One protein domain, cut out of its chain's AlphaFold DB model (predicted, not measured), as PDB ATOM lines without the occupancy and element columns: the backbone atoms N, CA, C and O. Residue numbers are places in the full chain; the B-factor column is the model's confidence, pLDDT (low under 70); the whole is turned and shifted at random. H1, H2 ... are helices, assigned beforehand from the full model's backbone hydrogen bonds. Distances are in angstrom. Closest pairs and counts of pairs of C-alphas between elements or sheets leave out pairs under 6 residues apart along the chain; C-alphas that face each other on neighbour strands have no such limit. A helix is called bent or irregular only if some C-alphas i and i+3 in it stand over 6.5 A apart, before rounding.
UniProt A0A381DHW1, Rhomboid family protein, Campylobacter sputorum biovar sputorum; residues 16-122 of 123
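Overview. This is residues 16 to 122 of the 123 residues of the protein "Rhomboid family protein" of Campylobacter sputorum biovar sputorum (UniProt A0A381DHW1). One long helix, H2, runs along one side of the domain, and the closely packed pair H3 and H5, crossing at a steep tilt, makes the middle. H4 covers that pair on the side away from H2, and the short H1 makes a corner at the start of H2, while the far end of H2 runs on past H3 and H5. The printed part has 107 residues with five named helices, in the order H1, H2, H3, H4, H5, and no named strand; the class is all helix. The whole is compact, with a radius of gyration of the C-alphas of 14.4 A, yet elongated in outline, spanning 43 by 25 by 19 A.

Arrangement. Begin at H1, residues 16 to 21, and go on to H2, residues 23 to 52; they only just touch, with 3 pairs of C-alphas within 8 A, and only at the corner by their link. Their closest C-alphas are those of Glu 18 and Phe 26, 5.3 A apart, and their lines are about perpendicular at 71 degrees, only just beyond steep. Next comes H3, residues 62 to 75, whose residues 63 to 68 touch residues 29 to 38 of H2. Look at Gly 34 and Ala 64, the closest C-alphas of H2 and H3, 4.0 A apart; these helices run opposite ways at a steep tilt of 58 degrees. H1 and H3 are close but not clearly touching, the C-alphas of Leu 17 and Met 72 being the closest at 7.3 A. After H3 find H4, residues 80 to 96, and then H5, residues 103 to 120; H3, H4 and H5 form an up-and-down bundle, each running against the one before it in the chain. H3 and H4 are a helical hairpin at a shallow tilt of 23 degrees, with the closest C-alphas, those of Ala 73 and Ala 80, 4.2 A apart; H4 touches H3 with residues 80 to 87 alone. H4 and H5 are a second helical hairpin, at 18 degrees, where residues 87 to 92 touch residues 103 to 110, closest at the C-alphas of Ser 91 and Trp 103, 4.6 A. H3 and H5 touch with 50 pairs of C-alphas within 8 A and run the same way at a steep tilt of 39 degrees; their closest C-alphas, Val 67 and Gly 113, are 4.0 A apart. H5 also touches residues 29 to 41 of H2, opposite ways at a steep tilt of 40 degrees, with the C-alphas of Thr 37 and Gly 109 closest at 5.1 A. H2 and H4 are apart, as are H1 and H4, and H1 and H5. Of the five touching pairs other than the corner, two are at a shallow tilt, a packing part aligned and part crossed. In H1, H2 and H3 every O i to N i+4 pair is within hydrogen-bond range; in H4 it is 11 of 13 and in H5 13 of 14.

Along the chain. Find C-alpha 16 at (-9.206, 11.999, -39.160), where H1 begins; it runs 8.8 A to C-alpha 21. H2 starts at C-alpha 23, (-18.298, 8.047, -34.698), and reaches C-alpha 52 at (7.798, -24.514, -32.781), 41.8 A away. H3 measures 20.1 A from C-alpha 62 to C-alpha 75, and H4 23.9 A from C-alpha 80 to C-alpha 96. Look near residue 90 for a kink of 27 degrees in H4, which is irregular, but only just: C-alphas 91 and 94 are 6.7 A apart. H5 runs 25.7 A, ending at C-alpha 120, (-17.614, -0.043, -46.612).

Size, cuts and confidence. The two C-alphas farthest apart are those of Arg 19 and Gly 53, at 44.6 A. The printed part has no cut. The links H1 to H2 and H3 to H4 are tight, those from H2 to H3 and H4 to H5 short, and no link is long. The mean pLDDT of the printed part is 89.3; look for values under 70 at residues 57 to 59 and 121 to 122.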
ATOM      1  N   ILE A  16      -8.991  11.808 -37.718       92.00
ATOM      2  CA  ILE A  16      -9.206  11.999 -39.160       92.00
ATOM      3  C   ILE A  16     -10.276  11.025 -39.669       92.00
ATOM      4  O   ILE A  16     -11.214  11.438 -40.353       92.00
ATOM      5  N   LEU A  17     -10.166   9.740 -39.323       91.31
ATOM      6  CA  LEU A  17     -11.126   8.722 -39.757       91.31
ATOM      7  C   LEU A  17     -12.499   8.882 -39.114       91.31
ATOM      8  O   LEU A  17     -13.502   8.672 -39.788       91.31
ATOM      9  N   GLU A  18     -12.562   9.274 -37.847       94.56
ATOM     10  CA  GLU A  18     -13.815   9.549 -37.148       94.56
ATOM     11  C   GLU A  18     -14.581  10.686 -37.826       94.56
ATOM     12  O   GLU A  18     -15.776  10.553 -38.083       94.56
ATOM     13  N   ARG A  19     -13.888  11.766 -38.210       93.00
ATOM     14  CA  ARG A  19     -14.489  12.867 -38.978       93.00
ATOM     15  C   ARG A  19     -14.947  12.429 -40.368       93.00
ATOM     16  O   ARG A  19     -15.968  12.914 -40.842       93.00
ATOM     17  N   PHE A  20     -14.214  11.521 -41.015       90.38
ATOM     18  CA  PHE A  20     -14.560  11.015 -42.345       90.38
ATOM     19  C   PHE A  20     -15.747  10.033 -42.329       90.38
ATOM     20  O   PHE A  20     -16.577  10.048 -43.233       90.38
ATOM     21  N   LEU A  21     -15.833   9.163 -41.318       89.75
ATOM     22  CA  LEU A  21     -16.798   8.056 -41.256       89.75
ATOM     23  C   LEU A  21     -18.016   8.332 -40.368       89.75
ATOM     24  O   LEU A  21     -19.038   7.654 -40.508       89.75
ATOM     25  N   GLY A  22     -17.893   9.270 -39.431       92.38
ATOM     26  CA  GLY A  22     -18.764   9.392 -38.267       92.38
ATOM     27  C   GLY A  22     -18.392   8.406 -37.151       92.38
ATOM     28  O   GLY A  22     -17.869   7.313 -37.398       92.38
ATOM     29  N   GLY A  23     -18.713   8.775 -35.905       92.19
ATOM     30  CA  GLY A  23     -18.298   8.047 -34.698       92.19
ATOM     31  C   GLY A  23     -18.691   6.567 -34.670       92.19
ATOM     32  O   GLY A  23     -17.871   5.719 -34.333       92.19
ATOM     33  N   ILE A  24     -19.912   6.220 -35.098       92.81
ATOM     34  CA  ILE A  24     -20.403   4.829 -35.047       92.81
ATOM     35  C   ILE A  24     -19.591   3.919 -35.975       92.81
ATOM     36  O   ILE A  24     -19.097   2.876 -35.549       92.81
ATOM     37  N   LYS A  25     -19.424   4.306 -37.247       91.56
ATOM     38  CA  LYS A  25     -18.666   3.505 -38.222       91.56
ATOM     39  C   LYS A  25     -17.199   3.396 -37.815       91.56
ATOM     40  O   LYS A  25     -16.621   2.318 -37.929       91.56
ATOM     41  N   PHE A  26     -16.625   4.489 -37.310       93.69
ATOM     42  CA  PHE A  26     -15.267   4.502 -36.776       93.69
ATOM     43  C   PHE A  26     -15.092   3.493 -35.633       93.69
ATOM     44  O   PHE A  26     -14.221   2.629 -35.718       93.69
ATOM     45  N   ILE A  27     -15.960   3.542 -34.616       93.62
ATOM     46  CA  ILE A  27     -15.921   2.620 -33.474       93.62
ATOM     47  C   ILE A  27     -16.088   1.169 -33.936       93.62
ATOM     48  O   ILE A  27     -15.355   0.299 -33.470       93.62
ATOM     49  N   LEU A  28     -16.998   0.895 -34.877       93.75
ATOM     50  CA  LEU A  28     -17.199  -0.455 -35.407       93.75
ATOM     51  C   LEU A  28     -15.956  -0.982 -36.126       93.75
ATOM     52  O   LEU A  28     -15.540  -2.105 -35.860       93.75
ATOM     53  N   ILE A  29     -15.339  -0.186 -37.002       93.31
ATOM     54  CA  ILE A  29     -14.114  -0.591 -37.707       93.31
ATOM     55  C   ILE A  29     -12.975  -0.816 -36.712       93.31
ATOM     56  O   ILE A  29     -12.278  -1.826 -36.804       93.31
ATOM     57  N   TYR A  30     -12.812   0.084 -35.743       94.12
ATOM     58  CA  TYR A  30     -11.765  -0.017 -34.734       94.12
ATOM     59  C   TYR A  30     -11.932  -1.261 -33.848       94.12
ATOM     60  O   TYR A  30     -11.000  -2.057 -33.722       94.12
ATOM     61  N   LEU A  31     -13.120  -1.463 -33.270       94.38
ATOM     62  CA  LEU A  31     -13.381  -2.567 -32.345       94.38
ATOM     63  C   LEU A  31     -13.468  -3.913 -33.063       94.38
ATOM     64  O   LEU A  31     -12.753  -4.840 -32.691       94.38
ATOM     65  N   LEU A  32     -14.301  -4.038 -34.102       94.81
ATOM     66  CA  LEU A  32     -14.462  -5.311 -34.810       94.81
ATOM     67  C   LEU A  32     -13.181  -5.693 -35.543       94.81
ATOM     68  O   LEU A  32     -12.745  -6.837 -35.457       94.81
ATOM     69  N   GLY A  33     -12.539  -4.735 -36.213       95.25
ATOM     70  CA  GLY A  33     -11.259  -4.978 -36.863       95.25
ATOM     71  C   GLY A  33     -10.180  -5.369 -35.857       95.25
ATOM     72  O   GLY A  33      -9.440  -6.320 -36.103       95.25
ATOM     73  N   GLY A  34     -10.119  -4.702 -34.700       94.00
ATOM     74  CA  GLY A  34      -9.211  -5.058 -33.610       94.00
ATOM     75  C   GLY A  34      -9.446  -6.471 -33.072       94.00
ATOM     76  O   GLY A  34      -8.492  -7.234 -32.929       94.00
ATOM     77  N   ILE A  35     -10.706  -6.857 -32.848       94.19
ATOM     78  CA  ILE A  35     -11.082  -8.209 -32.409       94.19
ATOM     79  C   ILE A  35     -10.664  -9.247 -33.454       94.19
ATOM     80  O   ILE A  35      -9.989 -10.212 -33.105       94.19
ATOM     81  N   ILE A  36     -10.998  -9.043 -34.733       94.50
ATOM     82  CA  ILE A  36     -10.626  -9.967 -35.818       94.50
ATOM     83  C   ILE A  36      -9.099 -10.088 -35.914       94.50
ATOM     84  O   ILE A  36      -8.570 -11.193 -36.014       94.50
ATOM     85  N   THR A  37      -8.382  -8.967 -35.821       94.94
ATOM     86  CA  THR A  37      -6.912  -8.941 -35.830       94.94
ATOM     87  C   THR A  37      -6.339  -9.766 -34.688       94.94
ATOM     88  O   THR A  37      -5.418 -10.557 -34.895       94.94
ATOM     89  N   ASN A  38      -6.892  -9.607 -33.485       91.25
ATOM     90  CA  ASN A  38      -6.443 -10.336 -32.309       91.25
ATOM     91  C   ASN A  38      -6.762 -11.835 -32.417       91.25
ATOM     92  O   ASN A  38      -5.911 -12.658 -32.102       91.25
ATOM     93  N   LEU A  39      -7.935 -12.207 -32.937       91.94
ATOM     94  CA  LEU A  39      -8.296 -13.609 -33.171       91.94
ATOM     95  C   LEU A  39      -7.359 -14.284 -34.183       91.94
ATOM     96  O   LEU A  39      -6.863 -15.375 -33.918       91.94
ATOM     97  N   LEU A  40      -7.051 -13.630 -35.308       91.69
ATOM     98  CA  LEU A  40      -6.079 -14.163 -36.275       91.69
ATOM     99  C   LEU A  40      -4.668 -14.246 -35.681       91.69
ATOM    100  O   LEU A  40      -3.931 -15.198 -35.930       91.69
ATOM    101  N   SER A  41      -4.307 -13.266 -34.857       90.38
ATOM    102  CA  SER A  41      -3.039 -13.257 -34.135       90.38
ATOM    103  C   SER A  41      -2.923 -14.428 -33.157       90.38
ATOM    104  O   SER A  41      -1.860 -15.036 -33.067       90.38
ATOM    105  N   LEU A  42      -4.012 -14.802 -32.476       88.81
ATOM    106  CA  LEU A  42      -4.048 -15.977 -31.602       88.81
ATOM    107  C   LEU A  42      -3.814 -17.277 -32.374       88.81
ATOM    108  O   LEU A  42      -3.103 -18.140 -31.874       88.81
ATOM    109  N   VAL A  43      -4.341 -17.404 -33.596       88.56
ATOM    110  CA  VAL A  43      -4.063 -18.571 -34.454       88.56
ATOM    111  C   VAL A  43      -2.567 -18.672 -34.762       88.56
ATOM    112  O   VAL A  43      -1.992 -19.755 -34.662       88.56
ATOM    113  N   TYR A  44      -1.918 -17.547 -35.078       87.31
ATOM    114  CA  TYR A  44      -0.473 -17.507 -35.318       87.31
ATOM    115  C   TYR A  44       0.340 -17.870 -34.068       87.31
ATOM    116  O   TYR A  44       1.273 -18.671 -34.152       87.31
ATOM    117  N   ILE A  45      -0.020 -17.312 -32.908       87.38
ATOM    118  CA  ILE A  45       0.643 -17.604 -31.630       87.38
ATOM    119  C   ILE A  45       0.478 -19.083 -31.275       87.38
ATOM    120  O   ILE A  45       1.463 -19.747 -30.973       87.38
ATOM    121  N   TRP A  46      -0.741 -19.617 -31.374       87.19
ATOM    122  CA  TRP A  46      -1.033 -21.019 -31.084       87.19
ATOM    123  C   TRP A  46      -0.246 -21.963 -31.994       87.19
ATOM    124  O   TRP A  46       0.352 -22.920 -31.510       87.19
ATOM    125  N   TYR A  47      -0.182 -21.670 -33.296       86.75
ATOM    126  CA  TYR A  47       0.601 -22.464 -34.240       86.75
ATOM    127  C   TYR A  47       2.092 -22.482 -33.868       86.75
ATOM    128  O   TYR A  47       2.714 -23.541 -33.854       86.75
ATOM    129  N   ASN A  48       2.669 -21.332 -33.508       85.00
ATOM    130  CA  ASN A  48       4.076 -21.263 -33.105       85.00
ATOM    131  C   ASN A  48       4.344 -21.923 -31.746       85.00
ATOM    132  O   ASN A  48       5.365 -22.592 -31.599       85.00
ATOM    133  N   GLY A  49       3.434 -21.794 -30.784       85.38
ATOM    134  CA  GLY A  49       3.547 -22.477 -29.496       85.38
ATOM    135  C   GLY A  49       3.477 -23.996 -29.654       85.38
ATOM    136  O   GLY A  49       4.327 -24.712 -29.138       85.38
ATOM    137  N   TYR A  50       2.511 -24.489 -30.433       83.88
ATOM    138  CA  TYR A  50       2.286 -25.924 -30.608       83.88
ATOM    139  C   TYR A  50       3.368 -26.605 -31.460       83.88
ATOM    140  O   TYR A  50       3.853 -27.670 -31.090       83.88
ATOM    141  N   TYR A  51       3.760 -26.008 -32.593       83.88
ATOM    142  CA  TYR A  51       4.683 -26.644 -33.546       83.88
ATOM    143  C   TYR A  51       6.150 -26.251 -33.355       83.88
ATOM    144  O   TYR A  51       7.026 -27.072 -33.615       83.88
ATOM    145  N   ASN A  52       6.428 -25.021 -32.914       84.81
ATOM    146  CA  ASN A  52       7.798 -24.514 -32.781       84.81
ATOM    147  C   ASN A  52       8.260 -24.426 -31.316       84.81
ATOM    148  O   ASN A  52       9.426 -24.121 -31.075       84.81
ATOM    149  N   GLY A  53       7.371 -24.671 -30.342       79.56
ATOM    150  CA  GLY A  53       7.673 -24.531 -28.913       79.56
ATOM    151  C   GLY A  53       7.991 -23.091 -28.494       79.56
ATOM    152  O   GLY A  53       8.675 -22.881 -27.496       79.56
ATOM    153  N   ILE A  54       7.561 -22.098 -29.282       78.12
ATOM    154  CA  ILE A  54       7.849 -20.682 -29.041       78.12
ATOM    155  C   ILE A  54       6.665 -20.050 -28.310       78.12
ATOM    156  O   ILE A  54       5.610 -19.828 -28.906       78.12
ATOM    157  N   ASP A  55       6.865 -19.690 -27.043       72.25
ATOM    158  CA  ASP A  55       5.884 -18.931 -26.265       72.25
ATOM    159  C   ASP A  55       5.957 -17.436 -26.603       72.25
ATOM    160  O   ASP A  55       6.861 -16.704 -26.192       72.25
ATOM    161  N   ILE A  56       4.971 -16.963 -27.367       76.81
ATOM    162  CA  ILE A  56       4.844 -15.557 -27.761       76.81
ATOM    163  C   ILE A  56       3.857 -14.868 -26.813       76.81
ATOM    164  O   ILE A  56       2.644 -14.975 -26.976       76.81
ATOM    165  N   ASN A  57       4.374 -14.123 -25.834       65.88
ATOM    166  CA  ASN A  57       3.558 -13.342 -24.901       65.88
ATOM    167  C   ASN A  57       3.573 -11.850 -25.262       65.88
ATOM    168  O   ASN A  57       4.254 -11.044 -24.630       65.88
ATOM    169  N   THR A  58       2.834 -11.474 -26.306       63.97
ATOM    170  CA  THR A  58       2.650 -10.063 -26.671       63.97
ATOM    171  C   THR A  58       1.175  -9.743 -26.878       63.97
ATOM    172  O   THR A  58       0.566 -10.159 -27.863       63.97
ATOM    173  N   ILE A  59       0.616  -8.965 -25.946       60.97
ATOM    174  CA  ILE A  59      -0.734  -8.390 -25.996       60.97
ATOM    175  C   ILE A  59      -0.583  -6.901 -26.313       60.97
ATOM    176  O   ILE A  59       0.116  -6.182 -25.599       60.97
ATOM    177  N   GLY A  60      -1.217  -6.414 -27.382       70.00
ATOM    178  CA  GLY A  60      -1.051  -5.023 -27.804       70.00
ATOM    179  C   GLY A  60      -2.253  -4.456 -28.550       70.00
ATOM    180  O   GLY A  60      -2.752  -5.052 -29.498       70.00
ATOM    181  N   ALA A  61      -2.671  -3.248 -28.165       77.06
ATOM    182  CA  ALA A  61      -3.732  -2.491 -28.842       77.06
ATOM    183  C   ALA A  61      -3.335  -1.994 -30.251       77.06
ATOM    184  O   ALA A  61      -4.187  -1.556 -31.022       77.06
ATOM    185  N   SER A  62      -2.049  -2.060 -30.609       88.81
ATOM    186  CA  SER A  62      -1.517  -1.539 -31.873       88.81
ATOM    187  C   SER A  62      -2.060  -2.257 -33.110       88.81
ATOM    188  O   SER A  62      -2.162  -1.631 -34.160       88.81
ATOM    189  N   GLY A  63      -2.497  -3.518 -32.999       91.50
ATOM    190  CA  GLY A  63      -3.170  -4.218 -34.100       91.50
ATOM    191  C   GLY A  63      -4.435  -3.491 -34.576       91.50
ATOM    192  O   GLY A  63      -4.626  -3.308 -35.776       91.50
ATOM    193  N   ALA A  64      -5.250  -2.975 -33.649       92.81
ATOM    194  CA  ALA A  64      -6.447  -2.193 -33.977       92.81
ATOM    195  C   ALA A  64      -6.098  -0.828 -34.602       92.81
ATOM    196  O   ALA A  64      -6.785  -0.350 -35.500       92.81
ATOM    197  N   ILE A  65      -4.987  -0.218 -34.187       93.62
ATOM    198  CA  ILE A  65      -4.468   1.004 -34.817       93.62
ATOM    199  C   ILE A  65      -4.037   0.709 -36.260       93.62
ATOM    200  O   ILE A  65      -4.344   1.481 -37.165       93.62
ATOM    201  N   CYS A  66      -3.395  -0.434 -36.515       95.62
ATOM    202  CA  CYS A  66      -3.037  -0.846 -37.871       95.62
ATOM    203  C   CYS A  66      -4.263  -1.073 -38.762       95.62
ATOM    204  O   CYS A  66      -4.188  -0.756 -39.945       95.62
ATOM    205  N   VAL A  67      -5.402  -1.522 -38.216       96.69
ATOM    206  CA  VAL A  67      -6.684  -1.551 -38.952       96.69
ATOM    207  C   VAL A  67      -7.055  -0.159 -39.448       96.69
ATOM    208  O   VAL A  67      -7.377   0.010 -40.623       96.69
ATOM    209  N   LEU A  68      -6.959   0.862 -38.598       95.38
ATOM    210  CA  LEU A  68      -7.238   2.239 -39.004       95.38
ATOM    211  C   LEU A  68      -6.275   2.710 -40.104       95.38
ATOM    212  O   LEU A  68      -6.718   3.266 -41.107       95.38
ATOM    213  N   LEU A  69      -4.977   2.433 -39.966       95.38
ATOM    214  CA  LEU A  69      -3.975   2.792 -40.978       95.38
ATOM    215  C   LEU A  69      -4.225   2.085 -42.318       95.38
ATOM    216  O   LEU A  69      -4.139   2.716 -43.369       95.38
ATOM    217  N   GLY A  70      -4.581   0.799 -42.292       96.38
ATOM    218  CA  GLY A  70      -4.919   0.031 -43.490       96.38
ATOM    219  C   GLY A  70      -6.176   0.550 -44.178       96.38
ATOM    220  O   GLY A  70      -6.208   0.716 -45.399       96.38
ATOM    221  N   PHE A  71      -7.200   0.880 -43.390       96.12
ATOM    222  CA  PHE A  71      -8.429   1.481 -43.893       96.12
ATOM    223  C   PHE A  71      -8.167   2.862 -44.515       96.12
ATOM    224  O   PHE A  71      -8.640   3.152 -45.615       96.12
ATOM    225  N   MET A  72      -7.341   3.691 -43.868       94.50
ATOM    226  CA  MET A  72      -6.920   4.980 -44.416       94.50
ATOM    227  C   MET A  72      -6.121   4.809 -45.713       94.50
ATOM    228  O   MET A  72      -6.396   5.512 -46.678       94.50
ATOM    229  N   ALA A  73      -5.212   3.833 -45.791       95.56
ATOM    230  CA  ALA A  73      -4.461   3.528 -47.010       95.56
ATOM    231  C   ALA A  73      -5.358   3.059 -48.170       95.56
ATOM    232  O   ALA A  73      -4.997   3.200 -49.340       95.56
ATOM    233  N   PHE A  74      -6.537   2.502 -47.877       94.88
ATOM    234  CA  PHE A  74      -7.523   2.188 -48.905       94.88
ATOM    235  C   PHE A  74      -8.211   3.447 -49.455       94.88
ATOM    236  O   PHE A  74      -8.423   3.540 -50.669       94.88
ATOM    237  N   ILE A  75      -8.567   4.392 -48.579       92.75
ATOM    238  CA  ILE A  75      -9.264   5.634 -48.947       92.75
ATOM    239  C   ILE A  75      -8.316   6.611 -49.638       92.75
ATOM    240  O   ILE A  75      -8.632   7.111 -50.717       92.75
ATOM    241  N   ASP A  76      -7.162   6.855 -49.028       91.88
ATOM    242  CA  ASP A  76      -6.152   7.796 -49.484       91.88
ATOM    243  C   ASP A  76      -5.001   7.050 -50.165       91.88
ATOM    244  O   ASP A  76      -3.960   6.729 -49.584       91.88
ATOM    245  N   ARG A  77      -5.214   6.757 -51.450       90.62
ATOM    246  CA  ARG A  77      -4.239   6.054 -52.294       90.62
ATOM    247  C   ARG A  77      -2.963   6.844 -52.530       90.62
ATOM    248  O   ARG A  77      -1.934   6.230 -52.807       90.62
ATOM    249  N   TYR A  78      -3.030   8.169 -52.429       93.56
ATOM    250  CA  TYR A  78      -1.871   9.028 -52.607       93.56
ATOM    251  C   TYR A  78      -0.888   8.831 -51.446       93.56
ATOM    252  O   TYR A  78       0.289   8.554 -51.675       93.56
ATOM    253  N   ASN A  79      -1.391   8.838 -50.206       92.69
ATOM    254  CA  ASN A  79      -0.569   8.659 -49.004       92.69
ATOM    255  C   ASN A  79      -0.375   7.192 -48.574       92.69
ATOM    256  O   ASN A  79       0.420   6.913 -47.673       92.69
ATOM    257  N   ALA A  80      -1.030   6.232 -49.234       93.81
ATOM    258  CA  ALA A  80      -0.961   4.806 -48.903       93.81
ATOM    259  C   ALA A  80       0.471   4.255 -48.802       93.81
ATOM    260  O   ALA A  80       0.757   3.448 -47.919       93.81
ATOM    261  N   LYS A  81       1.389   4.710 -49.668       94.56
ATOM    262  CA  LYS A  81       2.807   4.310 -49.604       94.56
ATOM    263  C   LYS A  81       3.460   4.755 -48.295       94.56
ATOM    264  O   LYS A  81       4.164   3.965 -47.678       94.56
ATOM    265  N   GLY A  82       3.195   5.984 -47.853       94.56
ATOM    266  CA  GLY A  82       3.704   6.508 -46.584       94.56
ATOM    267  C   GLY A  82       3.156   5.737 -45.385       94.56
ATOM    268  O   GLY A  82       3.915   5.358 -44.498       94.56
ATOM    269  N   LEU A  83       1.859   5.412 -45.399       94.19
ATOM    270  CA  LEU A  83       1.223   4.595 -44.359       94.19
ATOM    271  C   LEU A  83       1.789   3.169 -44.314       94.19
ATOM    272  O   LEU A  83       1.998   2.622 -43.234       94.19
ATOM    273  N   PHE A  84       2.086   2.580 -45.473       94.50
ATOM    274  CA  PHE A  84       2.733   1.272 -45.545       94.50
ATOM    275  C   PHE A  84       4.179   1.317 -45.033       94.50
ATOM    276  O   PHE A  84       4.597   0.435 -44.291       94.50
ATOM    277  N   ILE A  85       4.942   2.365 -45.351       94.19
ATOM    278  CA  ILE A  85       6.284   2.557 -44.782       94.19
ATOM    279  C   ILE A  85       6.199   2.696 -43.256       94.19
ATOM    280  O   ILE A  85       6.960   2.046 -42.543       94.19
ATOM    281  N   ALA A  86       5.244   3.480 -42.746       91.75
ATOM    282  CA  ALA A  86       5.016   3.621 -41.310       91.75
ATOM    283  C   ALA A  86       4.693   2.270 -40.647       91.75
ATOM    284  O   ALA A  86       5.260   1.972 -39.597       91.75
ATOM    285  N   LEU A  87       3.867   1.430 -41.288       94.50
ATOM    286  CA  LEU A  87       3.576   0.058 -40.854       94.50
ATOM    287  C   LEU A  87       4.852  -0.787 -40.731       94.50
ATOM    288  O   LEU A  87       5.047  -1.464 -39.721       94.50
ATOM    289  N   ILE A  88       5.717  -0.764 -41.745       94.50
ATOM    290  CA  ILE A  88       6.970  -1.530 -41.736       94.50
ATOM    291  C   ILE A  88       7.896  -1.023 -40.629       94.50
ATOM    292  O   ILE A  88       8.403  -1.822 -39.843       94.50
ATOM    293  N   LEU A  89       8.060   0.296 -40.498       90.88
ATOM    294  CA  LEU A  89       8.892   0.892 -39.453       90.88
ATOM    295  C   LEU A  89       8.390   0.528 -38.052       90.88
ATOM    296  O   LEU A  89       9.171   0.038 -37.243       90.88
ATOM    297  N   MET A  90       7.094   0.680 -37.767       87.25
ATOM    298  CA  MET A  90       6.544   0.343 -36.445       87.25
ATOM    299  C   MET A  90       6.589  -1.158 -36.127       87.25
ATOM    300  O   MET A  90       6.542  -1.536 -34.958       87.25
ATOM    301  N   SER A  91       6.649  -2.015 -37.149       89.56
ATOM    302  CA  SER A  91       6.654  -3.472 -36.988       89.56
ATOM    303  C   SER A  91       8.056  -4.031 -36.804       89.56
ATOM    304  O   SER A  91       8.263  -4.881 -35.945       89.56
ATOM    305  N   PHE A  92       9.023  -3.545 -37.583       91.25
ATOM    306  CA  PHE A  92      10.341  -4.168 -37.668       91.25
ATOM    307  C   PHE A  92      11.463  -3.321 -37.066       91.25
ATOM    308  O   PHE A  92      12.440  -3.896 -36.600       91.25
ATOM    309  N   ALA A  93      11.344  -1.990 -36.991       89.56
ATOM    310  CA  ALA A  93      12.391  -1.183 -36.355       89.56
ATOM    311  C   ALA A  93      12.576  -1.525 -34.860       89.56
ATOM    312  O   ALA A  93      13.722  -1.707 -34.451       89.56
ATOM    313  N   PRO A  94      11.509  -1.716 -34.049       86.38
ATOM    314  CA  PRO A  94      11.669  -2.181 -32.670       86.38
ATOM    315  C   PRO A  94      12.294  -3.578 -32.586       86.38
ATOM    316  O   PRO A  94      13.137  -3.818 -31.724       86.38
ATOM    317  N   LEU A  95      11.936  -4.470 -33.519       85.94
ATOM    318  CA  LEU A  95      12.461  -5.834 -33.576       85.94
ATOM    319  C   LEU A  95      13.980  -5.843 -33.798       85.94
ATOM    320  O   LEU A  95      14.695  -6.576 -33.123       85.94
ATOM    321  N   LEU A  96      14.483  -4.973 -34.683       87.88
ATOM    322  CA  LEU A  96      15.921  -4.790 -34.919       87.88
ATOM    323  C   LEU A  96      16.665  -4.230 -33.696       87.88
ATOM    324  O   LEU A  96      17.865  -4.444 -33.558       87.88
ATOM    325  N   MET A  97      15.959  -3.537 -32.801       87.00
ATOM    326  CA  MET A  97      16.491  -3.030 -31.532       87.00
ATOM    327  C   MET A  97      16.342  -4.038 -30.377       87.00
ATOM    328  O   MET A  97      16.582  -3.686 -29.224       87.00
ATOM    329  N   GLY A  98      15.921  -5.278 -30.659       82.94
ATOM    330  CA  GLY A  98      15.714  -6.325 -29.653       82.94
ATOM    331  C   GLY A  98      14.424  -6.177 -28.838       82.94
ATOM    332  O   GLY A  98      14.233  -6.893 -27.857       82.94
ATOM    333  N   ILE A  99      13.522  -5.269 -29.225       83.38
ATOM    334  CA  ILE A  99      12.230  -5.072 -28.566       83.38
ATOM    335  C   ILE A  99      11.197  -5.959 -29.260       83.38
ATOM    336  O   ILE A  99      10.871  -5.754 -30.431       83.38
ATOM    337  N   ASN A 100      10.650  -6.931 -28.530       81.94
ATOM    338  CA  ASN A 100       9.603  -7.792 -29.067       81.94
ATOM    339  C   ASN A 100       8.279  -7.020 -29.172       81.94
ATOM    340  O   ASN A 100       7.761  -6.492 -28.186       81.94
ATOM    341  N   VAL A 101       7.736  -6.954 -30.384       84.81
ATOM    342  CA  VAL A 101       6.458  -6.315 -30.692       84.81
ATOM    343  C   VAL A 101       5.652  -7.283 -31.547       84.81
ATOM    344  O   VAL A 101       6.218  -7.999 -32.372       84.81
ATOM    345  N   ALA A 102       4.328  -7.282 -31.383       87.62
ATOM    346  CA  ALA A 102       3.399  -8.107 -32.152       87.62
ATOM    347  C   ALA A 102       3.297  -7.658 -33.630       87.62
ATOM    348  O   ALA A 102       2.241  -7.242 -34.103       87.62
ATOM    349  N   TRP A 103       4.402  -7.734 -34.374       90.31
ATOM    350  CA  TRP A 103       4.513  -7.336 -35.779       90.31
ATOM    351  C   TRP A 103       3.505  -8.078 -36.667       90.31
ATOM    352  O   TRP A 103       2.944  -7.494 -37.592       90.31
ATOM    353  N   TYR A 104       3.194  -9.336 -36.341       91.00
ATOM    354  CA  TYR A 104       2.153 -10.122 -37.007       91.00
ATOM    355  C   TYR A 104       0.775  -9.459 -36.876       91.00
ATOM    356  O   TYR A 104       0.047  -9.347 -37.863       91.00
ATOM    357  N   ALA A 105       0.439  -8.936 -35.693       92.75
ATOM    358  CA  ALA A 105      -0.820  -8.239 -35.450       92.75
ATOM    359  C   ALA A 105      -0.885  -6.919 -36.227       92.75
ATOM    360  O   ALA A 105      -1.958  -6.523 -36.680       92.75
ATOM    361  N   HIS A 106       0.253  -6.253 -36.441       94.69
ATOM    362  CA  HIS A 106       0.305  -5.049 -37.266       94.69
ATOM    363  C   HIS A 106      -0.022  -5.349 -38.733       94.69
ATOM    364  O   HIS A 106      -0.869  -4.682 -39.329       94.69
ATOM    365  N   LEU A 107       0.615  -6.375 -39.310       95.69
ATOM    366  CA  LEU A 107       0.394  -6.769 -40.704       95.69
ATOM    367  C   LEU A 107      -1.042  -7.251 -40.934       95.69
ATOM    368  O   LEU A 107      -1.700  -6.807 -41.877       95.69
ATOM    369  N   LEU A 108      -1.541  -8.117 -40.047       95.94
ATOM    370  CA  LEU A 108      -2.915  -8.616 -40.098       95.94
ATOM    371  C   LEU A 108      -3.920  -7.473 -39.954       95.94
ATOM    372  O   LEU A 108      -4.845  -7.374 -40.757       95.94
ATOM    373  N   GLY A 109      -3.705  -6.578 -38.985       96.50
ATOM    374  CA  GLY A 109      -4.569  -5.426 -38.757       96.50
ATOM    375  C   GLY A 109      -4.645  -4.519 -39.976       96.50
ATOM    376  O   GLY A 109      -5.739  -4.222 -40.453       96.50
ATOM    377  N   PHE A 110      -3.501  -4.155 -40.555       97.12
ATOM    378  CA  PHE A 110      -3.463  -3.348 -41.774       97.12
ATOM    379  C   PHE A 110      -4.197  -4.018 -42.939       97.12
ATOM    380  O   PHE A 110      -4.989  -3.372 -43.627       97.12
ATOM    381  N   GLY A 111      -3.986  -5.323 -43.136       96.81
ATOM    382  CA  GLY A 111      -4.692  -6.100 -44.152       96.81
ATOM    383  C   GLY A 111      -6.210  -6.082 -43.953       96.81
ATOM    384  O   GLY A 111      -6.945  -5.758 -44.886       96.81
ATOM    385  N   ILE A 112      -6.679  -6.355 -42.730       96.75
ATOM    386  CA  ILE A 112      -8.103  -6.315 -42.369       96.75
ATOM    387  C   ILE A 112      -8.681  -4.933 -42.658       96.75
ATOM    388  O   ILE A 112      -9.666  -4.834 -43.381       96.75
ATOM    389  N   GLY A 113      -8.047  -3.868 -42.167       96.25
ATOM    390  CA  GLY A 113      -8.513  -2.499 -42.370       96.25
ATOM    391  C   GLY A 113      -8.618  -2.109 -43.838       96.25
ATOM    392  O   GLY A 113      -9.632  -1.561 -44.277       96.25
ATOM    393  N   TYR A 114      -7.599  -2.448 -44.627       96.00
ATOM    394  CA  TYR A 114      -7.593  -2.186 -46.061       96.00
ATOM    395  C   TYR A 114      -8.730  -2.928 -46.785       96.00
ATOM    396  O   TYR A 114      -9.402  -2.357 -47.647       96.00
ATOM    397  N   LEU A 115      -9.001  -4.184 -46.407       95.31
ATOM    398  CA  LEU A 115     -10.130  -4.959 -46.931       95.31
ATOM    399  C   LEU A 115     -11.484  -4.398 -46.472       95.31
ATOM    400  O   LEU A 115     -12.404  -4.296 -47.285       95.31
ATOM    401  N   SER A 116     -11.608  -3.972 -45.213       92.88
ATOM    402  CA  SER A 116     -12.808  -3.314 -44.686       92.88
ATOM    403  C   SER A 116     -13.139  -2.042 -45.466       92.88
ATOM    404  O   SER A 116     -14.308  -1.804 -45.766       92.88
ATOM    405  N   GLY A 117     -12.130  -1.271 -45.885       89.88
ATOM    406  CA  GLY A 117     -12.310  -0.108 -46.761       89.88
ATOM    407  C   GLY A 117     -13.033  -0.451 -48.065       89.88
ATOM    408  O   GLY A 117     -13.942   0.267 -48.486       89.88
ATOM    409  N   LYS A 118     -12.698  -1.598 -48.668       87.12
ATOM    410  CA  LYS A 118     -13.341  -2.092 -49.894       87.12
ATOM    411  C   LYS A 118     -14.809  -2.466 -49.686       87.12
ATOM    412  O   LYS A 118     -15.608  -2.276 -50.598       87.12
ATOM    413  N   ILE A 119     -15.156  -2.996 -48.513       84.38
ATOM    414  CA  ILE A 119     -16.529  -3.393 -48.168       84.38
ATOM    415  C   ILE A 119     -17.382  -2.151 -47.890       84.38
ATOM    416  O   ILE A 119     -18.467  -2.012 -48.446       84.38
ATOM    417  N   VAL A 120     -16.869  -1.224 -47.077       80.94
ATOM    418  CA  VAL A 120     -17.614  -0.043 -46.612       80.94
ATOM    419  C   VAL A 120     -17.859   0.974 -47.729       80.94
ATOM    420  O   VAL A 120     -18.897   1.620 -47.719       80.94
ATOM    421  N   ARG A 121     -16.952   1.105 -48.708       69.06
ATOM    422  CA  ARG A 121     -17.111   2.037 -49.843       69.06
ATOM    423  C   ARG A 121     -18.012   1.506 -50.969       69.06
ATOM    424  O   ARG A 121     -18.304   2.237 -51.907       69.06
ATOM    425  N   LYS A 122     -18.414   0.230 -50.937       55.72
ATOM    426  CA  LYS A 122     -19.275  -0.354 -51.984       55.72
ATOM    427  C   LYS A 122     -20.753   0.075 -51.856       55.72
ATOM    428  O   LYS A 122     -21.569  -0.344 -52.671       55.72
TER     429      LYS A 122